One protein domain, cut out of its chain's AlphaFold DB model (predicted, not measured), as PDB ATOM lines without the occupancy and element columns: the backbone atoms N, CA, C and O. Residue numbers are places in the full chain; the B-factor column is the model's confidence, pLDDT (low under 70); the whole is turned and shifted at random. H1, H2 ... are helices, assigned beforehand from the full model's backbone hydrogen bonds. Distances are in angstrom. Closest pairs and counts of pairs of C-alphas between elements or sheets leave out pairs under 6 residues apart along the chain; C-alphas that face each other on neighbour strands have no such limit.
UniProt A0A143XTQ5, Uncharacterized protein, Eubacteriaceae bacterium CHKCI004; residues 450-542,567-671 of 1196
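Overview. This is residues 450 to 542 and 567 to 671 of the 1196 residues of an uncharacterized protein of Eubacteriaceae bacterium CHKCI004 (UniProt A0A143XTQ5). Two long helices, H4 and H9, lie side by side and run the same way, making the length of a loose rod, with shorter helices packed along them. H1 packs on the last part of H4, residues 514 to 522, and on residues 642 to 647 of H9, H2 packs on H4, H6 on H9, and H8 on both where they begin; residues 659 to 671 of H9 stick out at one end and loop residues 612 to 617 at the other. The printed part has 198 residues with nine named helices, H1 to H9 in order along the chain, and no named strand: all helix. It is loose, with a radius of gyration of the C-alphas of 23.6 A, and spans 83 by 32 by 22 A.

Arrangement. H9, residues 619 to 671, touches H4, residues 486 to 522, at a shallow tilt of 10 degrees, the same way; their closest C-alphas, of Arg 515 and Thr 650, are 4.9 A apart. H4 is the hub, touching five helices, and has a kink of 29 degrees near residue 513. H1, residues 450 to 464, forms a bundle with them, three helices touching one another. It touches residues 642 to 647 of H9, opposite ways at 37 degrees, only just a steep tilt, with C-alphas 460 and 647 closest at 6.8 A. H2, residues 467 to 475, touches H4 opposite ways at 22 degrees, a shallow tilt, with C-alphas 472 and 503 closest at 5.8 A. H3, residues 480 to 483, and H4 touch only at the corner. H8, residues 598 to 606, forms a helical hairpin with H9, and its Ala 599 C-alpha is 6.3 A from that of Asp 490, its closest in H4. H6, residues 567 to 574, touches H9, with C-alphas 567 and 648 closest at 5.9 A. H7, residues 581 to 584, is close but not clearly touching H9, as H5, residues 527 to 533, is to H4. Every O i to N i+4 pair is within hydrogen-bond range in H1, H2, H5, H6, H8 and H9, and 31 of 33 in H4; H3 and H7 are too short for one.

Along the chain. H9 is 77.4 A long, from C-alpha 619 at (-30.098, -17.325, -17.399) to C-alpha 671 at (36.345, -53.992, -2.228). H4 is 52.4 A long and H1 21.6 A, with C-alpha 450 at (8.587, -46.763, 5.726).

Size, cuts and confidence. The C-alphas farthest apart, of Val 612 and Asp 671, are 83.5 A apart. Residues 543 to 566 are cut out, with 24.1 A between C-alphas 542 and 567. The links H7 to H8 and H8 to H9 are long. Residues 588 to 595 and 608 to 617 of the model have pLDDT under 70.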
ATOM      1  N   ALA A 450      10.000 -47.116   5.837       89.44
ATOM      2  CA  ALA A 450       8.587 -46.763   5.726       89.44
ATOM      3  C   ALA A 450       8.238 -45.549   6.600       89.44
ATOM      4  O   ALA A 450       7.437 -44.699   6.205       89.44
ATOM      5  N   MET A 451       8.878 -45.429   7.768       89.50
ATOM      6  CA  MET A 451       8.724 -44.259   8.633       89.50
ATOM      7  C   MET A 451       9.308 -42.994   8.009       89.50
ATOM      8  O   MET A 451       8.673 -41.943   8.094       89.50
ATOM      9  N   LEU A 452      10.481 -43.085   7.376       91.25
ATOM     10  CA  LEU A 452      11.078 -41.958   6.662       91.25
ATOM     11  C   LEU A 452      10.149 -41.468   5.544       91.25
ATOM     12  O   LEU A 452       9.828 -40.283   5.491       91.25
ATOM     13  N   LEU A 453       9.632 -42.385   4.724       92.12
ATOM     14  CA  LEU A 453       8.683 -42.053   3.659       92.12
ATOM     15  C   LEU A 453       7.403 -41.400   4.196       92.12
ATOM     16  O   LEU A 453       6.953 -40.403   3.646       92.12
ATOM     17  N   LYS A 454       6.856 -41.886   5.317       91.56
ATOM     18  CA  LYS A 454       5.693 -41.260   5.967       91.56
ATOM     19  C   LYS A 454       5.974 -39.823   6.428       91.56
ATOM     20  O   LYS A 454       5.084 -38.980   6.365       91.56
ATOM     21  N   ARG A 455       7.189 -39.533   6.910       93.19
ATOM     22  CA  ARG A 455       7.585 -38.165   7.296       93.19
ATOM     23  C   ARG A 455       7.703 -37.256   6.075       93.19
ATOM     24  O   ARG A 455       7.245 -36.123   6.143       93.19
ATOM     25  N   ILE A 456       8.253 -37.766   4.972       92.56
ATOM     26  CA  ILE A 456       8.319 -37.046   3.691       92.56
ATOM     27  C   ILE A 456       6.909 -36.701   3.206       92.56
ATOM     28  O   ILE A 456       6.653 -35.561   2.838       92.56
ATOM     29  N   ASP A 457       5.978 -37.654   3.282       91.62
ATOM     30  CA  ASP A 457       4.581 -37.426   2.898       91.62
ATOM     31  C   ASP A 457       3.943 -36.316   3.733       91.62
ATOM     32  O   ASP A 457       3.297 -35.428   3.184       91.62
ATOM     33  N   GLY A 458       4.166 -36.334   5.051       91.75
ATOM     34  CA  GLY A 458       3.684 -35.288   5.953       91.75
ATOM     35  C   GLY A 458       4.261 -33.906   5.639       91.75
ATOM     36  O   GLY A 458       3.540 -32.915   5.731       91.75
ATOM     37  N   GLU A 459       5.527 -33.835   5.227       91.06
ATOM     38  CA  GLU A 459       6.169 -32.574   4.848       91.06
ATOM     39  C   GLU A 459       5.615 -32.011   3.533       91.06
ATOM     40  O   GLU A 459       5.375 -30.807   3.434       91.06
ATOM     41  N   VAL A 460       5.333 -32.873   2.551       89.31
ATOM     42  CA  VAL A 460       4.674 -32.457   1.305       89.31
ATOM     43  C   VAL A 460       3.286 -31.879   1.588       89.31
ATOM     44  O   VAL A 460       2.952 -30.813   1.070       89.31
ATOM     45  N   GLU A 461       2.489 -32.538   2.437       88.44
ATOM     46  CA  GLU A 461       1.171 -32.011   2.815       88.44
ATOM     47  C   GLU A 461       1.294 -30.666   3.545       88.44
ATOM     48  O   GLU A 461       0.570 -29.731   3.214       88.44
ATOM     49  N   ARG A 462       2.255 -30.522   4.470       89.69
ATOM     50  CA  ARG A 462       2.488 -29.275   5.218       89.69
ATOM     51  C   ARG A 462       2.778 -28.082   4.303       89.69
ATOM     52  O   ARG A 462       2.337 -26.973   4.595       89.69
ATOM     53  N   ILE A 463       3.541 -28.289   3.228       88.06
ATOM     54  CA  ILE A 463       3.902 -27.228   2.274       88.06
ATOM     55  C   ILE A 463       2.685 -26.781   1.453       88.06
ATOM     56  O   ILE A 463       2.489 -25.585   1.248       88.06
ATOM     57  N   LEU A 464       1.828 -27.714   1.035       83.81
ATOM     58  CA  LEU A 464       0.657 -27.419   0.195       83.81
ATOM     59  C   LEU A 464      -0.567 -26.903   0.970       83.81
ATOM     60  O   LEU A 464      -1.553 -26.481   0.359       83.81
ATOM     61  N   THR A 465      -0.493 -26.903   2.302       82.94
ATOM     62  CA  THR A 465      -1.473 -26.287   3.212       82.94
ATOM     63  C   THR A 465      -0.924 -25.031   3.898       82.94
ATOM     64  O   THR A 465      -1.365 -24.680   4.990       82.94
ATOM     65  N   GLN A 466       0.099 -24.381   3.331       84.00
ATOM     66  CA  GLN A 466       0.571 -23.092   3.842       84.00
ATOM     67  C   GLN A 466      -0.454 -21.982   3.574       84.00
ATOM     68  O   GLN A 466      -1.161 -22.009   2.563       84.00
ATOM     69  N   ASP A 467      -0.474 -20.964   4.442       79.50
ATOM     70  CA  ASP A 467      -1.462 -19.875   4.414       79.50
ATOM     71  C   ASP A 467      -1.598 -19.202   3.038       79.50
ATOM     72  O   ASP A 467      -2.703 -18.851   2.633       79.50
ATOM     73  N   ALA A 468      -0.498 -19.059   2.291       79.56
ATOM     74  CA  ALA A 468      -0.502 -18.461   0.955       79.56
ATOM     75  C   ALA A 468      -1.278 -19.302  -0.080       79.56
ATOM     76  O   ALA A 468      -2.029 -18.751  -0.885       79.56
ATOM     77  N   VAL A 469      -1.145 -20.631  -0.033       83.44
ATOM     78  CA  VAL A 469      -1.853 -21.561  -0.929       83.44
ATOM     79  C   VAL A 469      -3.327 -21.634  -0.549       83.44
ATOM     80  O   VAL A 469      -4.202 -21.582  -1.413       83.44
ATOM     81  N   ASP A 470      -3.616 -21.697   0.748       85.06
ATOM     82  CA  ASP A 470      -4.989 -21.701   1.252       85.06
ATOM     83  C   ASP A 470      -5.717 -20.383   0.968       85.06
ATOM     84  O   ASP A 470      -6.927 -20.388   0.726       85.06
ATOM     85  N   LEU A 471      -5.001 -19.255   0.977       86.12
ATOM     86  CA  LEU A 471      -5.530 -17.961   0.561       86.12
ATOM     87  C   LEU A 471      -5.830 -17.952  -0.943       86.12
ATOM     88  O   LEU A 471      -6.964 -17.664  -1.311       86.12
ATOM     89  N   ALA A 472      -4.887 -18.364  -1.797       85.56
ATOM     90  CA  ALA A 472      -5.100 -18.439  -3.247       85.56
ATOM     91  C   ALA A 472      -6.296 -19.343  -3.618       85.56
ATOM     92  O   ALA A 472      -7.163 -18.962  -4.408       85.56
ATOM     93  N   LYS A 473      -6.436 -20.501  -2.953       88.75
ATOM     94  CA  LYS A 473      -7.609 -21.390  -3.089       88.75
ATOM     95  C   LYS A 473      -8.922 -20.712  -2.675       88.75
ATOM     96  O   LYS A 473      -9.977 -21.007  -3.239       88.75
ATOM     97  N   LYS A 474      -8.900 -19.837  -1.662       87.94
ATOM     98  CA  LYS A 474     -10.083 -19.079  -1.211       87.94
ATOM     99  C   LYS A 474     -10.450 -17.959  -2.182       87.94
ATOM    100  O   LYS A 474     -11.645 -17.779  -2.412       87.94
ATOM    101  N   GLU A 475      -9.474 -17.262  -2.758       88.69
ATOM    102  CA  GLU A 475      -9.698 -16.175  -3.725       88.69
ATOM    103  C   GLU A 475     -10.334 -16.674  -5.035       88.69
ATOM    104  O   GLU A 475     -11.128 -15.963  -5.650       88.69
ATOM    105  N   CYS A 476     -10.133 -17.946  -5.397       89.19
ATOM    106  CA  CYS A 476     -10.814 -18.595  -6.527       89.19
ATOM    107  C   CYS A 476     -12.340 -18.766  -6.331       89.19
ATOM    108  O   CYS A 476     -13.051 -19.186  -7.248       89.19
ATOM    109  N   LYS A 477     -12.891 -18.478  -5.141       89.06
ATOM    110  CA  LYS A 477     -14.336 -18.593  -4.881       89.06
ATOM    111  C   LYS A 477     -15.095 -17.394  -5.438       89.06
ATOM    112  O   LYS A 477     -14.763 -16.247  -5.162       89.06
ATOM    113  N   ILE A 478     -16.197 -17.674  -6.131       86.56
ATOM    114  CA  ILE A 478     -17.083 -16.642  -6.681       86.56
ATOM    115  C   ILE A 478     -17.753 -15.842  -5.562       86.56
ATOM    116  O   ILE A 478     -18.435 -16.389  -4.685       86.56
ATOM    117  N   ASN A 479     -17.659 -14.522  -5.658       85.88
ATOM    118  CA  ASN A 479     -18.392 -13.593  -4.824       85.88
ATOM    119  C   ASN A 479     -19.818 -13.390  -5.354       85.88
ATOM    120  O   ASN A 479     -20.078 -12.576  -6.239       85.88
ATOM    121  N   MET A 480     -20.782 -14.070  -4.729       82.38
ATOM    122  CA  MET A 480     -22.207 -14.010  -5.097       82.38
ATOM    123  C   MET A 480     -22.816 -12.598  -5.077       82.38
ATOM    124  O   MET A 480     -23.851 -12.358  -5.699       82.38
ATOM    125  N   LYS A 481     -22.210 -11.639  -4.361       79.62
ATOM    126  CA  LYS A 481     -22.675 -10.241  -4.363       79.62
ATOM    127  C   LYS A 481     -22.313  -9.522  -5.666       79.62
ATOM    128  O   LYS A 481     -23.052  -8.638  -6.089       79.62
ATOM    129  N   LEU A 482     -21.219  -9.929  -6.314       78.44
ATOM    130  CA  LEU A 482     -20.748  -9.404  -7.596       78.44
ATOM    131  C   LEU A 482     -21.386 -10.121  -8.794       78.44
ATOM    132  O   LEU A 482     -21.074  -9.810  -9.926       78.44
ATOM    133  N   THR A 483     -22.357 -11.012  -8.586       78.75
ATOM    134  CA  THR A 483     -23.100 -11.670  -9.677       78.75
ATOM    135  C   THR A 483     -24.541 -11.155  -9.807       78.75
ATOM    136  O   THR A 483     -25.415 -11.830 -10.354       78.75
ATOM    137  N   ALA A 484     -24.828  -9.973  -9.245       77.56
ATOM    138  CA  ALA A 484     -26.174  -9.395  -9.175       77.56
ATOM    139  C   ALA A 484     -26.667  -8.801 -10.511       77.56
ATOM    140  O   ALA A 484     -27.876  -8.745 -10.751       77.56
ATOM    141  N   SER A 485     -25.745  -8.376 -11.379       80.69
ATOM    142  CA  SER A 485     -26.003  -7.868 -12.731       80.69
ATOM    143  C   SER A 485     -25.017  -8.486 -13.727       80.69
ATOM    144  O   SER A 485     -24.005  -9.054 -13.320       80.69
ATOM    145  N   LEU A 486     -25.309  -8.370 -15.026       79.56
ATOM    146  CA  LEU A 486     -24.445  -8.903 -16.085       79.56
ATOM    147  C   LEU A 486     -23.036  -8.298 -16.041       79.56
ATOM    148  O   LEU A 486     -22.070  -9.044 -16.073       79.56
ATOM    149  N   ASP A 487     -22.914  -6.978 -15.883       80.56
ATOM    150  CA  ASP A 487     -21.608  -6.297 -15.903       80.56
ATOM    151  C   ASP A 487     -20.746  -6.586 -14.671       80.56
ATOM    152  O   ASP A 487     -19.521  -6.541 -14.748       80.56
ATOM    153  N   LEU A 488     -21.373  -6.868 -13.526       82.94
ATOM    154  CA  LEU A 488     -20.646  -7.295 -12.332       82.94
ATOM    155  C   LEU A 488     -20.221  -8.765 -12.455       82.94
ATOM    156  O   LEU A 488     -19.093  -9.092 -12.098       82.94
ATOM    157  N   ALA A 489     -21.083  -9.626 -13.011       81.81
ATOM    158  CA  ALA A 489     -20.776 -11.041 -13.209       81.81
ATOM    159  C   ALA A 489     -19.651 -11.260 -14.234       81.81
ATOM    160  O   ALA A 489     -18.810 -12.117 -14.010       81.81
ATOM    161  N   ASP A 490     -19.611 -10.463 -15.306       83.56
ATOM    162  CA  ASP A 490     -18.541 -10.450 -16.319       83.56
ATOM    163  C   ASP A 490     -17.167 -10.192 -15.670       83.56
ATOM    164  O   ASP A 490     -16.214 -10.949 -15.841       83.56
ATOM    165  N   LYS A 491     -17.098  -9.162 -14.811       85.12
ATOM    166  CA  LYS A 491     -15.887  -8.811 -14.053       85.12
ATOM    167  C   LYS A 491     -15.495  -9.880 -13.038       85.12
ATOM    168  O   LYS A 491     -14.312 -10.129 -12.851       85.12
ATOM    169  N   GLU A 492     -16.472 -10.489 -12.371       87.88
ATOM    170  CA  GLU A 492     -16.223 -11.549 -11.391       87.88
ATOM    171  C   GLU A 492     -15.763 -12.856 -12.055       87.88
ATOM    172  O   GLU A 492     -14.899 -13.534 -11.509       87.88
ATOM    173  N   ILE A 493     -16.288 -13.193 -13.238       87.56
ATOM    174  CA  ILE A 493     -15.835 -14.339 -14.040       87.56
ATOM    175  C   ILE A 493     -14.386 -14.135 -14.488       87.56
ATOM    176  O   ILE A 493     -13.568 -15.027 -14.275       87.56
ATOM    177  N   ALA A 494     -14.052 -12.954 -15.026       86.25
ATOM    178  CA  ALA A 494     -12.680 -12.616 -15.406       86.25
ATOM    179  C   ALA A 494     -11.717 -12.704 -14.207       86.25
ATOM    180  O   ALA A 494     -10.706 -13.393 -14.286       86.25
ATOM    181  N   ARG A 495     -12.089 -12.114 -13.060       91.69
ATOM    182  CA  ARG A 495     -11.305 -12.194 -11.817       91.69
ATOM    183  C   ARG A 495     -11.060 -13.640 -11.377       91.69
ATOM    184  O   ARG A 495      -9.953 -13.974 -10.985       91.69
ATOM    185  N   VAL A 496     -12.083 -14.496 -11.398       89.50
ATOM    186  CA  VAL A 496     -11.938 -15.898 -10.970       89.50
ATOM    187  C   VAL A 496     -11.040 -16.683 -11.925       89.50
ATOM    188  O   VAL A 496     -10.256 -17.496 -11.447       89.50
ATOM    189  N   TYR A 497     -11.103 -16.439 -13.239       90.00
ATOM    190  CA  TYR A 497     -10.146 -17.030 -14.181       90.00
ATOM    191  C   TYR A 497      -8.709 -16.560 -13.911       90.00
ATOM    192  O   TYR A 497      -7.820 -17.407 -13.833       90.00
ATOM    193  N   ASP A 498      -8.495 -15.260 -13.681       90.19
ATOM    194  CA  ASP A 498      -7.178 -14.713 -13.323       90.19
ATOM    195  C   ASP A 498      -6.637 -15.358 -12.030       90.19
ATOM    196  O   ASP A 498      -5.465 -15.733 -11.958       90.19
ATOM    197  N   GLU A 499      -7.488 -15.546 -11.014       91.12
ATOM    198  CA  GLU A 499      -7.094 -16.199  -9.756       91.12
ATOM    199  C   GLU A 499      -6.841 -17.707  -9.906       91.12
ATOM    200  O   GLU A 499      -5.966 -18.243  -9.226       91.12
ATOM    201  N   LEU A 500      -7.551 -18.403 -10.800       89.88
ATOM    202  CA  LEU A 500      -7.270 -19.809 -11.121       89.88
ATOM    203  C   LEU A 500      -5.911 -19.957 -11.822       89.88
ATOM    204  O   LEU A 500      -5.134 -20.841 -11.458       89.88
ATOM    205  N   GLU A 501      -5.589 -19.071 -12.769       89.50
ATOM    206  CA  GLU A 501      -4.275 -19.037 -13.425       89.50
ATOM    207  C   GLU A 501      -3.162 -18.676 -12.422       89.50
ATOM    208  O   GLU A 501      -2.067 -19.244 -12.442       89.50
ATOM    209  N   ASN A 502      -3.441 -17.752 -11.499       90.56
ATOM    210  CA  ASN A 502      -2.534 -17.400 -10.411       90.56
ATOM    211  C   ASN A 502      -2.295 -18.586  -9.459       90.56
ATOM    212  O   ASN A 502      -1.149 -18.869  -9.106       90.56
ATOM    213  N   LEU A 503      -3.345 -19.328  -9.088       89.75
ATOM    214  CA  LEU A 503      -3.235 -20.541  -8.272       89.75
ATOM    215  C   LEU A 503      -2.379 -21.610  -8.967       89.75
ATOM    216  O   LEU A 503      -1.513 -22.201  -8.322       89.75
ATOM    217  N   GLU A 504      -2.570 -21.829 -10.270       90.38
ATOM    218  CA  GLU A 504      -1.737 -22.742 -11.060       90.38
ATOM    219  C   GLU A 504      -0.258 -22.312 -11.050       90.38
ATOM    220  O   GLU A 504       0.623 -23.133 -10.781       90.38
ATOM    221  N   LYS A 505       0.032 -21.020 -11.261       90.31
ATOM    222  CA  LYS A 505       1.401 -20.469 -11.187       90.31
ATOM    223  C   LYS A 505       2.027 -20.665  -9.806       90.31
ATOM    224  O   LYS A 505       3.175 -21.097  -9.717       90.31
ATOM    225  N   ILE A 506       1.284 -20.384  -8.733       89.31
ATOM    226  CA  ILE A 506       1.745 -20.576  -7.349       89.31
ATOM    227  C   ILE A 506       2.064 -22.053  -7.096       89.31
ATOM    228  O   ILE A 506       3.132 -22.361  -6.568       89.31
ATOM    229  N   ILE A 507       1.183 -22.972  -7.500       89.50
ATOM    230  CA  ILE A 507       1.393 -24.417  -7.332       89.50
ATOM    231  C   ILE A 507       2.622 -24.887  -8.117       89.50
ATOM    232  O   ILE A 507       3.456 -25.597  -7.557       89.50
ATOM    233  N   ASN A 508       2.787 -24.460  -9.371       89.69
ATOM    234  CA  ASN A 508       3.952 -24.815 -10.185       89.69
ATOM    235  C   ASN A 508       5.267 -24.283  -9.592       89.69
ATOM    236  O   ASN A 508       6.243 -25.030  -9.514       89.69
ATOM    237  N   ASN A 509       5.284 -23.043  -9.094       89.38
ATOM    238  CA  ASN A 509       6.455 -22.484  -8.409       89.38
ATOM    239  C   ASN A 509       6.793 -23.272  -7.135       89.38
ATOM    240  O   ASN A 509       7.948 -23.632  -6.915       89.38
ATOM    241  N   ILE A 510       5.780 -23.619  -6.330       88.50
ATOM    242  CA  ILE A 510       5.964 -24.449  -5.133       88.50
ATOM    243  C   ILE A 510       6.534 -25.818  -5.507       88.50
ATOM    244  O   ILE A 510       7.441 -26.290  -4.823       88.50
ATOM    245  N   ILE A 511       6.051 -26.453  -6.580       88.44
ATOM    246  CA  ILE A 511       6.580 -27.740  -7.052       88.44
ATOM    247  C   ILE A 511       8.070 -27.626  -7.408       88.44
ATOM    248  O   ILE A 511       8.858 -28.490  -7.014       88.44
ATOM    249  N   GLU A 512       8.462 -26.582  -8.138       87.12
ATOM    250  CA  GLU A 512       9.839 -26.382  -8.601       87.12
ATOM    251  C   GLU A 512      10.819 -26.056  -7.464       87.12
ATOM    252  O   GLU A 512      11.910 -26.629  -7.416       87.12
ATOM    253  N   GLU A 513      10.430 -25.202  -6.515       87.12
ATOM    254  CA  GLU A 513      11.290 -24.797  -5.393       87.12
ATOM    255  C   GLU A 513      11.304 -25.844  -4.268       87.12
ATOM    256  O   GLU A 513      12.365 -26.252  -3.773       87.12
ATOM    257  N   SER A 514      10.127 -26.346  -3.883       89.88
ATOM    258  CA  SER A 514       9.984 -27.191  -2.693       89.88
ATOM    259  C   SER A 514      10.531 -28.600  -2.898       89.88
ATOM    260  O   SER A 514      10.974 -29.219  -1.931       89.88
ATOM    261  N   ARG A 515      10.574 -29.121  -4.134       89.44
ATOM    262  CA  ARG A 515      11.146 -30.458  -4.397       89.44
ATOM    263  C   ARG A 515      12.610 -30.550  -3.959       89.44
ATOM    264  O   ARG A 515      13.009 -31.541  -3.349       89.44
ATOM    265  N   TYR A 516      13.403 -29.506  -4.222       89.94
ATOM    266  CA  TYR A 516      14.810 -29.449  -3.824       89.94
ATOM    267  C   TYR A 516      14.945 -29.163  -2.337       89.94
ATOM    268  O   TYR A 516      15.811 -29.747  -1.692       89.94
ATOM    269  N   GLN A 517      14.068 -28.326  -1.773       90.31
ATOM    270  CA  GLN A 517      14.032 -28.079  -0.335       90.31
ATOM    271  C   GLN A 517      13.823 -29.384   0.445       90.31
ATOM    272  O   GLN A 517      14.643 -29.711   1.302       90.31
ATOM    273  N   ILE A 518      12.786 -30.162   0.111       92.31
ATOM    274  CA  ILE A 518      12.489 -31.438   0.778       92.31
ATOM    275  C   ILE A 518      13.619 -32.439   0.526       92.31
ATOM    276  O   ILE A 518      14.114 -33.061   1.465       92.31
ATOM    277  N   ALA A 519      14.077 -32.583  -0.721       91.69
ATOM    278  CA  ALA A 519      15.139 -33.532  -1.040       91.69
ATOM    279  C   ALA A 519      16.464 -33.202  -0.336       91.69
ATOM    280  O   ALA A 519      17.117 -34.117   0.151       91.69
ATOM    281  N   ASN A 520      16.849 -31.925  -0.233       91.44
ATOM    282  CA  ASN A 520      18.058 -31.475   0.473       91.44
ATOM    283  C   ASN A 520      17.899 -31.485   1.997       91.44
ATOM    284  O   ASN A 520      18.894 -31.396   2.717       91.44
ATOM    285  N   GLU A 521      16.670 -31.520   2.507       92.81
ATOM    286  CA  GLU A 521      16.389 -31.728   3.926       92.81
ATOM    287  C   GLU A 521      16.498 -33.203   4.310       92.81
ATOM    288  O   GLU A 521      17.084 -33.540   5.337       92.81
ATOM    289  N   VAL A 522      15.990 -34.087   3.450       94.31
ATOM    290  CA  VAL A 522      16.085 -35.536   3.633       94.31
ATOM    291  C   VAL A 522      17.507 -36.020   3.385       94.31
ATOM    292  O   VAL A 522      18.102 -36.648   4.251       94.31
ATOM    293  N   PHE A 523      18.056 -35.722   2.212       94.00
ATOM    294  CA  PHE A 523      19.353 -36.187   1.734       94.00
ATOM    295  C   PHE A 523      20.211 -34.964   1.372       94.00
ATOM    296  O   PHE A 523      20.141 -34.491   0.237       94.00
ATOM    297  N   PRO A 524      20.983 -34.407   2.318       92.12
ATOM    298  CA  PRO A 524      21.792 -33.210   2.080       92.12
ATOM    299  C   PRO A 524      22.841 -33.402   0.974       92.12
ATOM    300  O   PRO A 524      23.194 -34.523   0.627       92.12
ATOM    301  N   VAL A 525      23.332 -32.301   0.399       88.94
ATOM    302  CA  VAL A 525      24.246 -32.335  -0.764       88.94
ATOM    303  C   VAL A 525      25.733 -32.347  -0.394       88.94
ATOM    304  O   VAL A 525      26.566 -32.544  -1.269       88.94
ATOM    305  N   SER A 526      26.074 -32.165   0.884       91.12
ATOM    306  CA  SER A 526      27.447 -32.219   1.404       91.12
ATOM    307  C   SER A 526      27.473 -32.717   2.850       91.12
ATOM    308  O   SER A 526      26.453 -32.647   3.547       91.12
ATOM    309  N   LEU A 527      28.638 -33.170   3.330       89.62
ATOM    310  CA  LEU A 527      28.843 -33.527   4.741       89.62
ATOM    311  C   LEU A 527      28.575 -32.353   5.694       89.62
ATOM    312  O   LEU A 527      27.929 -32.538   6.721       89.62
ATOM    313  N   GLU A 528      28.999 -31.140   5.338       91.50
ATOM    314  CA  GLU A 528      28.725 -29.937   6.137       91.50
ATOM    315  C   GLU A 528      27.214 -29.717   6.303       91.50
ATOM    316  O   GLU A 528      26.715 -29.502   7.408       91.50
ATOM    317  N   SER A 529      26.463 -29.864   5.207       91.25
ATOM    318  CA  SER A 529      25.003 -29.754   5.227       91.25
ATOM    319  C   SER A 529      24.351 -30.885   6.029       91.25
ATOM    320  O   SER A 529      23.331 -30.665   6.684       91.25
ATOM    321  N   LEU A 530      24.922 -32.093   5.985       93.25
ATOM    322  CA  LEU A 530      24.477 -33.231   6.789       93.25
ATOM    323  C   LEU A 530      24.620 -32.939   8.283       93.25
ATOM    324  O   LEU A 530      23.674 -33.171   9.036       93.25
ATOM    325  N   ASP A 531      25.755 -32.381   8.698       90.62
ATOM    326  CA  ASP A 531      26.017 -32.045  10.096       90.62
ATOM    327  C   ASP A 531      25.101 -30.932  10.603       90.62
ATOM    328  O   ASP A 531      24.548 -31.049  11.698       90.62
ATOM    329  N   MET A 532      24.857 -29.902   9.788       92.38
ATOM    330  CA  MET A 532      23.912 -28.830  10.123       92.38
ATOM    331  C   MET A 532      22.476 -29.341  10.303       92.38
ATOM    332  O   MET A 532      21.719 -28.793  11.101       92.38
ATOM    333  N   LYS A 533      22.091 -30.387   9.564       91.38
ATOM    334  CA  LYS A 533      20.715 -30.910   9.516       91.38
ATOM    335  C   LYS A 533      20.512 -32.207  10.287       91.38
ATOM    336  O   LYS A 533      19.412 -32.757  10.263       91.38
ATOM    337  N   ARG A 534      21.529 -32.722  10.982       89.56
ATOM    338  CA  ARG A 534      21.481 -34.030  11.665       89.56
ATOM    339  C   ARG A 534      20.322 -34.168  12.661       89.56
ATOM    340  O   ARG A 534      19.821 -35.268  12.894       89.56
ATOM    341  N   ASP A 535      19.877 -33.046  13.227       88.62
ATOM    342  CA  ASP A 535      18.788 -32.988  14.201       88.62
ATOM    343  C   ASP A 535      17.393 -32.935  13.557       88.62
ATOM    344  O   ASP A 535      16.388 -33.149  14.238       88.62
ATOM    345  N   SER A 536      17.310 -32.733  12.242       90.25
ATOM    346  CA  SER A 536      16.055 -32.785  11.499       90.25
ATOM    347  C   SER A 536      15.477 -34.199  11.488       90.25
ATOM    348  O   SER A 536      16.173 -35.188  11.251       90.25
ATOM    349  N   SER A 537      14.163 -34.318  11.701       86.75
ATOM    350  CA  SER A 537      13.462 -35.607  11.652       86.75
ATOM    351  C   SER A 537      13.381 -36.217  10.249       86.75
ATOM    352  O   SER A 537      13.078 -37.410  10.132       86.75
ATOM    353  N   LEU A 538      13.602 -35.401   9.214       90.31
ATOM    354  CA  LEU A 538      13.611 -35.805   7.807       90.31
ATOM    355  C   LEU A 538      15.000 -36.252   7.341       90.31
ATOM    356  O   LEU A 538      15.084 -37.078   6.437       90.31
ATOM    357  N   CYS A 539      16.066 -35.754   7.971       93.88
ATOM    358  CA  CYS A 539      17.438 -36.030   7.566       93.88
ATOM    359  C   CYS A 539      17.792 -37.521   7.691       93.88
ATOM    360  O   CYS A 539      17.548 -38.166   8.720       93.88
ATOM    361  N   ILE A 540      18.434 -38.064   6.654       93.12
ATOM    362  CA  ILE A 540      18.866 -39.462   6.593       93.12
ATOM    363  C   ILE A 540      19.830 -39.844   7.722       93.12
ATOM    364  O   ILE A 540      19.867 -41.016   8.095       93.12
ATOM    365  N   TYR A 541      20.558 -38.884   8.311       92.56
ATOM    366  CA  TYR A 541      21.486 -39.132   9.419       92.56
ATOM    367  C   TYR A 541      20.792 -39.871  10.572       92.56
ATOM    368  O   TYR A 541      21.322 -40.852  11.090       92.56
ATOM    369  N   ARG A 542      19.552 -39.493  10.914       88.75
ATOM    370  CA  ARG A 542      18.770 -40.153  11.978       88.75
ATOM    371  C   ARG A 542      18.363 -41.586  11.657       88.75
ATOM    372  O   ARG A 542      17.982 -42.327  12.558       88.75
ATOM    373  N   ILE A 567       6.141 -44.039  -7.151       95.31
ATOM    374  CA  ILE A 567       6.335 -43.319  -8.418       95.31
ATOM    375  C   ILE A 567       5.407 -43.894  -9.489       95.31
ATOM    376  O   ILE A 567       4.599 -43.151 -10.032       95.31
ATOM    377  N   ARG A 568       5.421 -45.217  -9.716       94.19
ATOM    378  CA  ARG A 568       4.532 -45.857 -10.706       94.19
ATOM    379  C   ARG A 568       3.047 -45.618 -10.421       94.19
ATOM    380  O   ARG A 568       2.261 -45.466 -11.352       94.19
ATOM    381  N   ASN A 569       2.646 -45.626  -9.149       92.88
ATOM    382  CA  ASN A 569       1.257 -45.368  -8.767       92.88
ATOM    383  C   ASN A 569       0.858 -43.909  -9.029       92.88
ATOM    384  O   ASN A 569      -0.225 -43.672  -9.555       92.88
ATOM    385  N   LEU A 570       1.733 -42.952  -8.705       92.25
ATOM    386  CA  LEU A 570       1.509 -41.527  -8.966       92.25
ATOM    387  C   LEU A 570       1.514 -41.211 -10.466       92.25
ATOM    388  O   LEU A 570       0.646 -40.484 -10.928       92.25
ATOM    389  N   GLU A 571       2.415 -41.814 -11.243       91.44
ATOM    390  CA  GLU A 571       2.441 -41.683 -12.707       91.44
ATOM    391  C   GLU A 571       1.134 -42.164 -13.337       91.44
ATOM    392  O   GLU A 571       0.591 -41.495 -14.208       91.44
ATOM    393  N   ARG A 572       0.583 -43.292 -12.865       89.44
ATOM    394  CA  ARG A 572      -0.737 -43.769 -13.306       89.44
ATOM    395  C   ARG A 572      -1.867 -42.841 -12.877       89.44
ATOM    396  O   ARG A 572      -2.794 -42.659 -13.652       89.44
ATOM    397  N   ALA A 573      -1.800 -42.280 -11.670       86.38
ATOM    398  CA  ALA A 573      -2.808 -41.343 -11.174       86.38
ATOM    399  C   ALA A 573      -2.797 -40.008 -11.939       86.38
ATOM    400  O   ALA A 573      -3.832 -39.365 -12.049       86.38
ATOM    401  N   GLN A 574      -1.642 -39.603 -12.474       84.06
ATOM    402  CA  GLN A 574      -1.495 -38.387 -13.277       84.06
ATOM    403  C   GLN A 574      -1.653 -38.617 -14.785       84.06
ATOM    404  O   GLN A 574      -1.826 -37.658 -15.536       84.06
ATOM    405  N   ALA A 575      -1.602 -39.867 -15.250       80.31
ATOM    406  CA  ALA A 575      -1.790 -40.208 -16.653       80.31
ATOM    407  C   ALA A 575      -3.232 -39.894 -17.089       80.31
ATOM    408  O   ALA A 575      -4.152 -40.657 -16.806       80.31
ATOM    409  N   GLY A 576      -3.408 -38.775 -17.798       70.88
ATOM    410  CA  GLY A 576      -4.703 -38.328 -18.320       70.88
ATOM    411  C   GLY A 576      -5.363 -37.187 -17.543       70.88
ATOM    412  O   GLY A 576      -6.499 -36.852 -17.859       70.88
ATOM    413  N   VAL A 577      -4.683 -36.580 -16.564       82.56
ATOM    414  CA  VAL A 577      -5.157 -35.333 -15.941       82.56
ATOM    415  C   VAL A 577      -4.977 -34.184 -16.936       82.56
ATOM    416  O   VAL A 577      -3.845 -33.831 -17.267       82.56
ATOM    417  N   ASP A 578      -6.083 -33.609 -17.407       80.56
ATOM    418  CA  ASP A 578      -6.090 -32.422 -18.263       80.56
ATOM    419  C   ASP A 578      -6.418 -31.179 -17.426       80.56
ATOM    420  O   ASP A 578      -7.555 -30.967 -17.007       80.56
ATOM    421  N   LEU A 579      -5.411 -30.337 -17.177       84.31
ATOM    422  CA  LEU A 579      -5.589 -29.096 -16.414       84.31
ATOM    423  C   LEU A 579      -6.485 -28.080 -17.132       84.31
ATOM    424  O   LEU A 579      -6.937 -27.132 -16.497       84.31
ATOM    425  N   ARG A 580      -6.760 -28.276 -18.425       81.81
ATOM    426  CA  ARG A 580      -7.614 -27.418 -19.247       81.81
ATOM    427  C   ARG A 580      -8.964 -28.048 -19.557       81.81
ATOM    428  O   ARG A 580      -9.702 -27.516 -20.378       81.81
ATOM    429  N   GLU A 581      -9.346 -29.130 -18.873       79.75
ATOM    430  CA  GLU A 581     -10.644 -29.789 -19.086       79.75
ATOM    431  C   GLU A 581     -11.824 -28.804 -18.957       79.75
ATOM    432  O   GLU A 581     -12.829 -28.922 -19.661       79.75
ATOM    433  N   TYR A 582     -11.669 -27.769 -18.125       77.81
ATOM    434  CA  TYR A 582     -12.655 -26.706 -17.970       77.81
ATOM    435  C   TYR A 582     -12.899 -25.858 -19.233       77.81
ATOM    436  O   TYR A 582     -13.980 -25.281 -19.355       77.81
ATOM    437  N   GLU A 583     -11.943 -25.779 -20.169       75.56
ATOM    438  CA  GLU A 583     -12.084 -25.067 -21.453       75.56
ATOM    439  C   GLU A 583     -13.113 -25.761 -22.367       75.56
ATOM    440  O   GLU A 583     -13.705 -25.127 -23.239       75.56
ATOM    441  N   ASN A 584     -13.398 -27.047 -22.124       75.00
ATOM    442  CA  ASN A 584     -14.366 -27.836 -22.890       75.00
ATOM    443  C   ASN A 584     -15.795 -27.783 -22.312       75.00
ATOM    444  O   ASN A 584     -16.693 -28.471 -22.809       75.00
ATOM    445  N   ILE A 585     -16.032 -27.007 -21.247       77.06
ATOM    446  CA  ILE A 585     -17.341 -26.929 -20.586       77.06
ATOM    447  C   ILE A 585     -18.275 -25.989 -21.352       77.06
ATOM    448  O   ILE A 585     -18.023 -24.797 -21.477       77.06
ATOM    449  N   ASP A 586     -19.425 -26.517 -21.778       74.81
ATOM    450  CA  ASP A 586     -20.498 -25.718 -22.374       74.81
ATOM    451  C   ASP A 586     -21.360 -25.030 -21.293       74.81
ATOM    452  O   ASP A 586     -22.212 -25.628 -20.602       74.81
ATOM    453  N   PHE A 587     -21.146 -23.722 -21.161       76.44
ATOM    454  CA  PHE A 587     -21.872 -22.865 -20.231       76.44
ATOM    455  C   PHE A 587     -23.251 -22.405 -20.748       76.44
ATOM    456  O   PHE A 587     -24.059 -21.927 -19.943       76.44
ATOM    457  N   TYR A 588     -23.564 -22.611 -22.033       64.69
ATOM    458  CA  TYR A 588     -24.771 -22.138 -22.725       64.69
ATOM    459  C   TYR A 588     -25.842 -23.236 -22.893       64.69
ATOM    460  O   TYR A 588     -26.997 -23.007 -22.516       64.69
ATOM    461  N   GLY A 589     -25.455 -24.448 -23.315       60.25
ATOM    462  CA  GLY A 589     -26.295 -25.654 -23.362       60.25
ATOM    463  C   GLY A 589     -26.598 -26.196 -24.770       60.25
ATOM    464  O   GLY A 589     -27.145 -25.480 -25.605       60.25
ATOM    465  N   ASP A 590     -26.317 -27.493 -24.952       52.34
ATOM    466  CA  ASP A 590     -26.567 -28.376 -26.104       52.34
ATOM    467  C   ASP A 590     -26.112 -27.824 -27.468       52.34
ATOM    468  O   ASP A 590     -26.895 -27.392 -28.315       52.34
ATOM    469  N   ALA A 591     -24.794 -27.901 -27.659       53.06
ATOM    470  CA  ALA A 591     -24.016 -27.682 -28.873       53.06
ATOM    471  C   ALA A 591     -24.729 -27.996 -30.210       53.06
ATOM    472  O   ALA A 591     -24.777 -29.137 -30.674       53.06
ATOM    473  N   ALA A 592     -25.154 -26.931 -30.893       51.94
ATOM    474  CA  ALA A 592     -25.203 -26.863 -32.357       51.94
ATOM    475  C   ALA A 592     -24.245 -25.789 -32.928       51.94
ATOM    476  O   ALA A 592     -23.837 -25.907 -34.080       51.94
ATOM    477  N   ASP A 593     -23.813 -24.813 -32.108       51.84
ATOM    478  CA  ASP A 593     -23.069 -23.609 -32.533       51.84
ATOM    479  C   ASP A 593     -21.673 -23.450 -31.862       51.84
ATOM    480  O   ASP A 593     -21.177 -22.335 -31.711       51.84
ATOM    481  N   GLY A 594     -21.018 -24.554 -31.472       60.59
ATOM    482  CA  GLY A 594     -19.678 -24.556 -30.849       60.59
ATOM    483  C   GLY A 594     -19.671 -24.389 -29.318       60.59
ATOM    484  O   GLY A 594     -20.649 -23.935 -28.729       60.59
ATOM    485  N   THR A 595     -18.579 -24.814 -28.668       66.00
ATOM    486  CA  THR A 595     -18.330 -24.632 -27.224       66.00
ATOM    487  C   THR A 595     -18.022 -23.170 -26.921       66.00
ATOM    488  O   THR A 595     -17.286 -22.542 -27.678       66.00
ATOM    489  N   GLN A 596     -18.575 -22.643 -25.828       71.88
ATOM    490  CA  GLN A 596     -18.435 -21.239 -25.434       71.88
ATOM    491  C   GLN A 596     -17.950 -21.148 -23.995       71.88
ATOM    492  O   GLN A 596     -18.500 -21.825 -23.119       71.88
ATOM    493  N   ASP A 597     -16.969 -20.285 -23.748       76.25
ATOM    494  CA  ASP A 597     -16.493 -20.034 -22.391       76.25
ATOM    495  C   ASP A 597     -17.514 -19.219 -21.566       76.25
ATOM    496  O   ASP A 597     -18.555 -18.754 -22.050       76.25
ATOM    497  N   ALA A 598     -17.247 -19.054 -20.268       78.88
ATOM    498  CA  ALA A 598     -18.170 -18.349 -19.388       78.88
ATOM    499  C   ALA A 598     -18.336 -16.855 -19.746       78.88
ATOM    500  O   ALA A 598     -19.420 -16.312 -19.522       78.88
ATOM    501  N   ALA A 599     -17.323 -16.193 -20.316       76.69
ATOM    502  CA  ALA A 599     -17.369 -14.780 -20.712       76.69
ATOM    503  C   ALA A 599     -18.129 -14.577 -22.041       76.69
ATOM    504  O   ALA A 599     -18.946 -13.655 -22.185       76.69
ATOM    505  N   GLU A 600     -17.960 -15.493 -22.992       76.38
ATOM    506  CA  GLU A 600     -18.761 -15.594 -24.211       76.38
ATOM    507  C   GLU A 600     -20.235 -15.851 -23.873       76.38
ATOM    508  O   GLU A 600     -21.129 -15.177 -24.403       76.38
ATOM    509  N   ALA A 601     -20.505 -16.726 -22.898       77.56
ATOM    510  CA  ALA A 601     -21.853 -16.973 -22.394       77.56
ATOM    511  C   ALA A 601     -22.480 -15.720 -21.743       77.56
ATOM    512  O   ALA A 601     -23.671 -15.460 -21.957       77.56
ATOM    513  N   VAL A 602     -21.717 -14.884 -21.016       79.56
ATOM    514  CA  VAL A 602     -22.202 -13.569 -20.529       79.56
ATOM    515  C   VAL A 602     -22.593 -12.660 -21.695       79.56
ATOM    516  O   VAL A 602     -23.667 -12.045 -21.672       79.56
ATOM    517  N   SER A 603     -21.760 -12.595 -22.734       76.19
ATOM    518  CA  SER A 603     -21.995 -11.760 -23.918       76.19
ATOM    519  C   SER A 603     -23.244 -12.183 -24.700       76.19
ATOM    520  O   SER A 603     -23.990 -11.336 -25.206       76.19
ATOM    521  N   LEU A 604     -23.537 -13.482 -24.755       76.25
ATOM    522  CA  LEU A 604     -24.745 -14.018 -25.385       76.25
ATOM    523  C   LEU A 604     -26.014 -13.738 -24.572       76.25
ATOM    524  O   LEU A 604     -27.043 -13.396 -25.167       76.25
ATOM    525  N   ILE A 605     -25.933 -13.782 -23.233       76.06
ATOM    526  CA  ILE A 605     -27.015 -13.314 -22.350       76.06
ATOM    527  C   ILE A 605     -27.260 -11.809 -22.567       76.06
ATOM    528  O   ILE A 605     -28.413 -11.387 -22.675       76.06
ATOM    529  N   ARG A 606     -26.197 -10.994 -22.672       78.75
ATOM    530  CA  ARG A 606     -26.282  -9.532 -22.868       78.75
ATOM    531  C   ARG A 606     -26.943  -9.155 -24.200       78.75
ATOM    532  O   ARG A 606     -27.746  -8.228 -24.240       78.75
ATOM    533  N   ASN A 607     -26.655  -9.894 -25.270       74.88
ATOM    534  CA  ASN A 607     -27.168  -9.626 -26.617       74.88
ATOM    535  C   ASN A 607     -28.576 -10.196 -26.890       74.88
ATOM    536  O   ASN A 607     -29.013 -10.195 -28.039       74.88
ATOM    537  N   ASN A 608     -29.288 -10.686 -25.863       67.19
ATOM    538  CA  ASN A 608     -30.618 -11.305 -25.980       67.19
ATOM    539  C   ASN A 608     -30.695 -12.446 -27.015       67.19
ATOM    540  O   ASN A 608     -31.778 -12.801 -27.477       67.19
ATOM    541  N   LYS A 609     -29.564 -13.072 -27.356       60.62
ATOM    542  CA  LYS A 609     -29.504 -14.187 -28.315       60.62
ATOM    543  C   LYS A 609     -29.902 -15.530 -27.686       60.62
ATOM    544  O   LYS A 609     -29.599 -16.578 -28.236       60.62
ATOM    545  N   MET A 610     -30.583 -15.500 -26.539       60.19
ATOM    546  CA  MET A 610     -30.921 -16.686 -25.759       60.19
ATOM    547  C   MET A 610     -32.344 -17.190 -26.031       60.19
ATOM    548  O   MET A 610     -33.291 -16.401 -25.953       60.19
ATOM    549  N   PRO A 611     -32.552 -18.504 -26.218       53.84
ATOM    550  CA  PRO A 611     -33.877 -19.095 -26.124       53.84
ATOM    551  C   PRO A 611     -34.399 -19.024 -24.680       53.84
ATOM    552  O   PRO A 611     -33.684 -19.290 -23.714       53.84
ATOM    553  N   VAL A 612     -35.681 -18.686 -24.518       51.56
ATOM    554  CA  VAL A 612     -36.370 -18.695 -23.218       51.56
ATOM    555  C   VAL A 612     -36.412 -20.130 -22.678       51.56
ATOM    556  O   VAL A 612     -37.155 -20.976 -23.175       51.56
ATOM    557  N   ILE A 613     -35.620 -20.413 -21.642       54.44
ATOM    558  CA  ILE A 613     -35.560 -21.732 -21.001       54.44
ATOM    559  C   ILE A 613     -36.834 -21.953 -20.164       54.44
ATOM    560  O   ILE A 613     -37.180 -21.138 -19.308       54.44
ATOM    561  N   LYS A 614     -37.509 -23.099 -20.351       49.25
ATOM    562  CA  LYS A 614     -38.769 -23.503 -19.679       49.25
ATOM    563  C   LYS A 614     -38.701 -23.650 -18.138       49.25
ATOM    564  O   LYS A 614     -39.681 -24.074 -17.536       49.25
ATOM    565  N   SER A 615     -37.586 -23.321 -17.476       52.97
ATOM    566  CA  SER A 615     -37.355 -23.611 -16.045       52.97
ATOM    567  C   SER A 615     -37.648 -22.456 -15.073       52.97
ATOM    568  O   SER A 615     -37.442 -22.607 -13.869       52.97
ATOM    569  N   GLY A 616     -38.092 -21.286 -15.549       54.19
ATOM    570  CA  GLY A 616     -38.420 -20.131 -14.693       54.19
ATOM    571  C   GLY A 616     -37.229 -19.492 -13.952       54.19
ATOM    572  O   GLY A 616     -37.413 -18.526 -13.210       54.19
ATOM    573  N   LYS A 617     -35.996 -19.987 -14.142       57.31
ATOM    574  CA  LYS A 617     -34.761 -19.421 -13.569       57.31
ATOM    575  C   LYS A 617     -34.097 -18.454 -14.557       57.31
ATOM    576  O   LYS A 617     -33.999 -18.743 -15.743       57.31
ATOM    577  N   LYS A 618     -33.608 -17.306 -14.059       70.94
ATOM    578  CA  LYS A 618     -32.887 -16.305 -14.871       70.94
ATOM    579  C   LYS A 618     -31.588 -16.912 -15.448       70.94
ATOM    580  O   LYS A 618     -30.829 -17.465 -14.651       70.94
ATOM    581  N   PRO A 619     -31.285 -16.751 -16.752       72.94
ATOM    582  CA  PRO A 619     -30.098 -17.325 -17.399       72.94
ATOM    583  C   PRO A 619     -28.765 -17.061 -16.688       72.94
ATOM    584  O   PRO A 619     -27.984 -17.983 -16.477       72.94
ATOM    585  N   LEU A 620     -28.563 -15.836 -16.188       77.44
ATOM    586  CA  LEU A 620     -27.372 -15.458 -15.420       77.44
ATOM    587  C   LEU A 620     -27.147 -16.333 -14.171       77.44
ATOM    588  O   LEU A 620     -26.013 -16.651 -13.837       77.44
ATOM    589  N   ARG A 621     -28.215 -16.777 -13.489       78.06
ATOM    590  CA  ARG A 621     -28.086 -17.656 -12.311       78.06
ATOM    591  C   ARG A 621     -27.627 -19.068 -12.677       78.06
ATOM    592  O   ARG A 621     -26.995 -19.718 -11.854       78.06
ATOM    593  N   ILE A 622     -27.977 -19.552 -13.869       78.38
ATOM    594  CA  ILE A 622     -27.572 -20.880 -14.351       78.38
ATOM    595  C   ILE A 622     -26.092 -20.851 -14.738       78.38
ATOM    596  O   ILE A 622     -25.345 -21.714 -14.286       78.38
ATOM    597  N   LEU A 623     -25.670 -19.818 -15.477       82.19
ATOM    598  CA  LEU A 623     -24.267 -19.579 -15.824       82.19
ATOM    599  C   LEU A 623     -23.383 -19.517 -14.572       82.19
ATOM    600  O   LEU A 623     -22.451 -20.302 -14.442       82.19
ATOM    601  N   VAL A 624     -23.726 -18.649 -13.613       82.88
ATOM    602  CA  VAL A 624     -22.962 -18.478 -12.364       82.88
ATOM    603  C   VAL A 624     -22.887 -19.782 -11.562       82.88
ATOM    604  O   VAL A 624     -21.842 -20.092 -11.002       82.88
ATOM    605  N   SER A 625     -23.957 -20.584 -11.535       83.25
ATOM    606  CA  SER A 625     -23.955 -21.884 -10.849       83.25
ATOM    607  C   SER A 625     -23.061 -22.919 -11.537       83.25
ATOM    608  O   SER A 625     -22.369 -23.658 -10.839       83.25
ATOM    609  N   LYS A 626     -23.079 -23.004 -12.874       83.50
ATOM    610  CA  LYS A 626     -22.188 -23.899 -13.632       83.50
ATOM    611  C   LYS A 626     -20.728 -23.459 -13.495       83.50
ATOM    612  O   LYS A 626     -19.863 -24.287 -13.242       83.50
ATOM    613  N   PHE A 627     -20.472 -22.155 -13.584       86.50
ATOM    614  CA  PHE A 627     -19.147 -21.565 -13.399       86.50
ATOM    615  C   PHE A 627     -18.612 -21.795 -11.980       86.50
ATOM    616  O   PHE A 627     -17.452 -22.151 -11.817       86.50
ATOM    617  N   GLN A 628     -19.463 -21.718 -10.950       87.31
ATOM    618  CA  GLN A 628     -19.079 -22.056  -9.574       87.31
ATOM    619  C   GLN A 628     -18.659 -23.514  -9.414       87.31
ATOM    620  O   GLN A 628     -17.694 -23.801  -8.704       87.31
ATOM    621  N   GLN A 629     -19.401 -24.428 -10.038       86.56
ATOM    622  CA  GLN A 629     -19.079 -25.852 -10.018       86.56
ATOM    623  C   GLN A 629     -17.764 -26.118 -10.749       86.56
ATOM    624  O   GLN A 629     -16.918 -26.811 -10.195       86.56
ATOM    625  N   MET A 630     -17.561 -25.501 -11.917       89.81
ATOM    626  CA  MET A 630     -16.304 -25.573 -12.660       89.81
ATOM    627  C   MET A 630     -15.131 -25.039 -11.837       89.81
ATOM    628  O   MET A 630     -14.175 -25.771 -11.628       89.81
ATOM    629  N   ALA A 631     -15.220 -23.820 -11.297       87.56
ATOM    630  CA  ALA A 631     -14.129 -23.221 -10.530       87.56
ATOM    631  C   ALA A 631     -13.788 -24.054  -9.284       87.56
ATOM    632  O   ALA A 631     -12.621 -24.251  -8.964       87.56
ATOM    633  N   SER A 632     -14.801 -24.604  -8.603       88.69
ATOM    634  CA  SER A 632     -14.581 -25.487  -7.448       88.69
ATOM    635  C   SER A 632     -13.927 -26.813  -7.851       88.69
ATOM    636  O   SER A 632     -13.037 -27.281  -7.144       88.69
ATOM    637  N   ALA A 633     -14.343 -27.403  -8.977       89.06
ATOM    638  CA  ALA A 633     -13.735 -28.612  -9.524       89.06
ATOM    639  C   ALA A 633     -12.289 -28.355  -9.971       89.06
ATOM    640  O   ALA A 633     -11.405 -29.124  -9.614       89.06
ATOM    641  N   GLN A 634     -12.020 -27.232 -10.641       89.75
ATOM    642  CA  GLN A 634     -10.682 -26.855 -11.092       89.75
ATOM    643  C   GLN A 634      -9.724 -26.619  -9.919       89.75
ATOM    644  O   GLN A 634      -8.587 -27.078  -9.961       89.75
ATOM    645  N   VAL A 635     -10.174 -25.970  -8.837       90.50
ATOM    646  CA  VAL A 635      -9.371 -25.827  -7.607       90.50
ATOM    647  C   VAL A 635      -9.022 -27.193  -7.009       90.50
ATOM    648  O   VAL A 635      -7.891 -27.387  -6.568       90.50
ATOM    649  N   GLN A 636      -9.963 -28.145  -6.999       89.88
ATOM    650  CA  GLN A 636      -9.701 -29.506  -6.525       89.88
ATOM    651  C   GLN A 636      -8.710 -30.244  -7.439       89.88
ATOM    652  O   GLN A 636      -7.761 -30.843  -6.934       89.88
ATOM    653  N   THR A 637      -8.877 -30.152  -8.759       90.19
ATOM    654  CA  THR A 637      -7.958 -30.738  -9.745       90.19
ATOM    655  C   THR A 637      -6.547 -30.171  -9.595       90.19
ATOM    656  O   THR A 637      -5.588 -30.938  -9.541       90.19
ATOM    657  N   LEU A 638      -6.402 -28.847  -9.460       89.88
ATOM    658  CA  LEU A 638      -5.111 -28.182  -9.251       89.88
ATOM    659  C   LEU A 638      -4.460 -28.583  -7.921       89.88
ATOM    660  O   LEU A 638      -3.249 -28.784  -7.865       89.88
ATOM    661  N   ASP A 639      -5.244 -28.742  -6.855       88.50
ATOM    662  CA  ASP A 639      -4.751 -29.175  -5.547       88.50
ATOM    663  C   ASP A 639      -4.278 -30.641  -5.549       88.50
ATOM    664  O   ASP A 639      -3.184 -30.947  -5.067       88.50
ATOM    665  N   GLU A 640      -5.052 -31.553  -6.140       89.62
ATOM    666  CA  GLU A 640      -4.655 -32.957  -6.320       89.62
ATOM    667  C   GLU A 640      -3.445 -33.087  -7.257       89.62
ATOM    668  O   GLU A 640      -2.505 -33.836  -6.959       89.62
ATOM    669  N   PHE A 641      -3.417 -32.314  -8.348       90.88
ATOM    670  CA  PHE A 641      -2.268 -32.209  -9.244       90.88
ATOM    671  C   PHE A 641      -1.028 -31.723  -8.492       90.88
ATOM    672  O   PHE A 641       0.012 -32.374  -8.567       90.88
ATOM    673  N   GLY A 642      -1.141 -30.647  -7.710       89.12
ATOM    674  CA  GLY A 642      -0.055 -30.089  -6.908       89.12
ATOM    675  C   GLY A 642       0.548 -31.102  -5.936       89.12
ATOM    676  O   GLY A 642       1.766 -31.309  -5.925       89.12
ATOM    677  N   ARG A 643      -0.305 -31.806  -5.177       90.12
ATOM    678  CA  ARG A 643       0.119 -32.868  -4.244       90.12
ATOM    679  C   ARG A 643       0.833 -34.004  -4.956       90.12
ATOM    680  O   ARG A 643       1.916 -34.411  -4.531       90.12
ATOM    681  N   ASN A 644       0.243 -34.523  -6.028       92.44
ATOM    682  CA  ASN A 644       0.801 -35.665  -6.745       92.44
ATOM    683  C   ASN A 644       2.099 -35.292  -7.476       92.44
ATOM    684  O   ASN A 644       3.056 -36.064  -7.422       92.44
ATOM    685  N   SER A 645       2.177 -34.096  -8.065       92.00
ATOM    686  CA  SER A 645       3.350 -33.600  -8.792       92.00
ATOM    687  C   SER A 645       4.526 -33.318  -7.863       92.00
ATOM    688  O   SER A 645       5.647 -33.725  -8.173       92.00
ATOM    689  N   LEU A 646       4.294 -32.694  -6.700       93.00
ATOM    690  CA  LEU A 646       5.352 -32.456  -5.714       93.00
ATOM    691  C   LEU A 646       5.863 -33.771  -5.104       93.00
ATOM    692  O   LEU A 646       7.075 -33.944  -4.958       93.00
ATOM    693  N   LYS A 647       4.976 -34.739  -4.809       93.62
ATOM    694  CA  LYS A 647       5.394 -36.089  -4.382       93.62
ATOM    695  C   LYS A 647       6.213 -36.780  -5.465       93.62
ATOM    696  O   LYS A 647       7.300 -37.275  -5.181       93.62
ATOM    697  N   LEU A 648       5.723 -36.791  -6.705       93.50
ATOM    698  CA  LEU A 648       6.379 -37.466  -7.822       93.50
ATOM    699  C   LEU A 648       7.772 -36.884  -8.104       93.50
ATOM    700  O   LEU A 648       8.732 -37.646  -8.234       93.50
ATOM    701  N   SER A 649       7.905 -35.556  -8.162       92.50
ATOM    702  CA  SER A 649       9.189 -34.889  -8.412       92.50
ATOM    703  C   SER A 649      10.186 -35.119  -7.269       92.50
ATOM    704  O   SER A 649      11.335 -35.487  -7.523       92.50
ATOM    705  N   THR A 650       9.735 -35.014  -6.015       93.44
ATOM    706  CA  THR A 650      10.563 -35.260  -4.822       93.44
ATOM    707  C   THR A 650      11.016 -36.719  -4.742       93.44
ATOM    708  O   THR A 650      12.194 -36.996  -4.512       93.44
ATOM    709  N   TYR A 651      10.112 -37.677  -4.972       95.50
ATOM    710  CA  TYR A 651      10.442 -39.103  -4.946       95.50
ATOM    711  C   TYR A 651      11.428 -39.497  -6.038       95.50
ATOM    712  O   TYR A 651      12.314 -40.305  -5.768       95.50
ATOM    713  N   ARG A 652      11.315 -38.937  -7.250       94.56
ATOM    714  CA  ARG A 652      12.274 -39.197  -8.336       94.56
ATOM    715  C   ARG A 652      13.687 -38.756  -7.948       94.56
ATOM    716  O   ARG A 652      14.622 -39.541  -8.098       94.56
ATOM    717  N   LEU A 653      13.822 -37.556  -7.379       91.75
ATOM    718  CA  LEU A 653      15.112 -37.027  -6.931       91.75
ATOM    719  C   LEU A 653      15.704 -37.854  -5.779       91.75
ATOM    720  O   LEU A 653      16.877 -38.218  -5.801       91.75
ATOM    721  N   LEU A 654      14.885 -38.213  -4.787       94.19
ATOM    722  CA  LEU A 654      15.324 -39.064  -3.679       94.19
ATOM    723  C   LEU A 654      15.699 -40.470  -4.140       94.19
ATOM    724  O   LEU A 654      16.710 -41.005  -3.692       94.19
ATOM    725  N   ARG A 655      14.932 -41.061  -5.059       94.50
ATOM    726  CA  ARG A 655      15.237 -42.372  -5.638       94.50
ATOM    727  C   ARG A 655      16.606 -42.350  -6.301       94.50
ATOM    728  O   ARG A 655      17.376 -43.283  -6.096       94.50
ATOM    729  N   GLU A 656      16.927 -41.310  -7.067       92.06
ATOM    730  CA  GLU A 656      18.252 -41.156  -7.676       92.06
ATOM    731  C   GLU A 656      19.373 -41.139  -6.622       92.06
ATOM    732  O   GLU A 656      20.336 -41.899  -6.742       92.06
ATOM    733  N   ARG A 657      19.223 -40.337  -5.558       92.69
ATOM    734  CA  ARG A 657      20.217 -40.231  -4.472       92.69
ATOM    735  C   ARG A 657      20.390 -41.545  -3.703       92.69
ATOM    736  O   ARG A 657      21.517 -41.997  -3.510       92.69
ATOM    737  N   PHE A 658      19.294 -42.207  -3.325       94.38
ATOM    738  CA  PHE A 658      19.348 -43.520  -2.671       94.38
ATOM    739  C   PHE A 658      19.883 -44.617  -3.598       94.38
ATOM    740  O   PHE A 658      20.577 -45.516  -3.128       94.38
ATOM    741  N   GLY A 659      19.618 -44.526  -4.906       93.56
ATOM    742  CA  GLY A 659      20.211 -45.390  -5.927       93.56
ATOM    743  C   GLY A 659      21.733 -45.295  -5.931       93.56
ATOM    744  O   GLY A 659      22.406 -46.315  -5.815       93.56
ATOM    745  N   LYS A 660      22.272 -44.068  -5.950       91.62
ATOM    746  CA  LYS A 660      23.718 -43.835  -5.832       91.62
ATOM    747  C   LYS A 660      24.275 -44.383  -4.525       91.62
ATOM    748  O   LYS A 660      25.244 -45.128  -4.545       91.62
ATOM    749  N   MET A 661      23.629 -44.100  -3.397       93.94
ATOM    750  CA  MET A 661      24.059 -44.636  -2.102       93.94
ATOM    751  C   MET A 661      24.103 -46.174  -2.086       93.94
ATOM    752  O   MET A 661      25.037 -46.761  -1.544       93.94
ATOM    753  N   ALA A 662      23.131 -46.841  -2.714       94.12
ATOM    754  CA  ALA A 662      23.115 -48.297  -2.843       94.12
ATOM    755  C   ALA A 662      24.252 -48.838  -3.731       94.12
ATOM    756  O   ALA A 662      24.803 -49.894  -3.420       94.12
ATOM    757  N   GLU A 663      24.609 -48.127  -4.809       92.00
ATOM    758  CA  GLU A 663      25.772 -48.441  -5.655       92.00
ATOM    759  C   GLU A 663      27.075 -48.362  -4.847       92.00
ATOM    760  O   GLU A 663      27.846 -49.316  -4.850       92.00
ATOM    761  N   TYR A 664      27.288 -47.285  -4.083       92.06
ATOM    762  CA  TYR A 664      28.499 -47.121  -3.268       92.06
ATOM    763  C   TYR A 664      28.610 -48.151  -2.143       92.06
ATOM    764  O   TYR A 664      29.699 -48.666  -1.896       92.06
ATOM    765  N   TYR A 665      27.499 -48.529  -1.501       92.69
ATOM    766  CA  TYR A 665      27.518 -49.671  -0.585       92.69
ATOM    767  C   TYR A 665      27.885 -50.973  -1.308       92.69
ATOM    768  O   TYR A 665      28.655 -51.761  -0.768       92.69
ATOM    769  N   ALA A 666      27.373 -51.221  -2.517       90.12
ATOM    770  CA  ALA A 666      27.729 -52.419  -3.281       90.12
ATOM    771  C   ALA A 666      29.225 -52.455  -3.651       90.12
ATOM    772  O   ALA A 666      29.860 -53.497  -3.493       90.12
ATOM    773  N   GLU A 667      29.794 -51.324  -4.075       89.12
ATOM    774  CA  GLU A 667      31.235 -51.185  -4.337       89.12
ATOM    775  C   GLU A 667      32.070 -51.389  -3.066       89.12
ATOM    776  O   GLU A 667      33.057 -52.120  -3.094       89.12
ATOM    777  N   PHE A 668      31.636 -50.838  -1.927       90.62
ATOM    778  CA  PHE A 668      32.279 -51.067  -0.629       90.62
ATOM    779  C   PHE A 668      32.353 -52.562  -0.273       90.62
ATOM    780  O   PHE A 668      33.424 -53.063   0.064       90.62
ATOM    781  N   PHE A 669      31.256 -53.318  -0.409       89.75
ATOM    782  CA  PHE A 669      31.270 -54.767  -0.151       89.75
ATOM    783  C   PHE A 669      32.138 -55.553  -1.152       89.75
ATOM    784  O   PHE A 669      32.755 -56.552  -0.772       89.75
ATOM    785  N   SER A 670      32.219 -55.101  -2.407       86.94
ATOM    786  CA  SER A 670      33.098 -55.683  -3.431       86.94
ATOM    787  C   SER A 670      34.583 -55.488  -3.089       86.94
ATOM    788  O   SER A 670      35.376 -56.435  -3.161       86.94
ATOM    789  N   ASP A 671      34.968 -54.288  -2.642       85.56
ATOM    790  CA  ASP A 671      36.345 -53.992  -2.228       85.56
ATOM    791  C   ASP A 671      36.769 -54.822  -1.007       85.56
ATOM    792  O   ASP A 671      37.828 -55.456  -1.016       85.56
TER     793      ASP A 671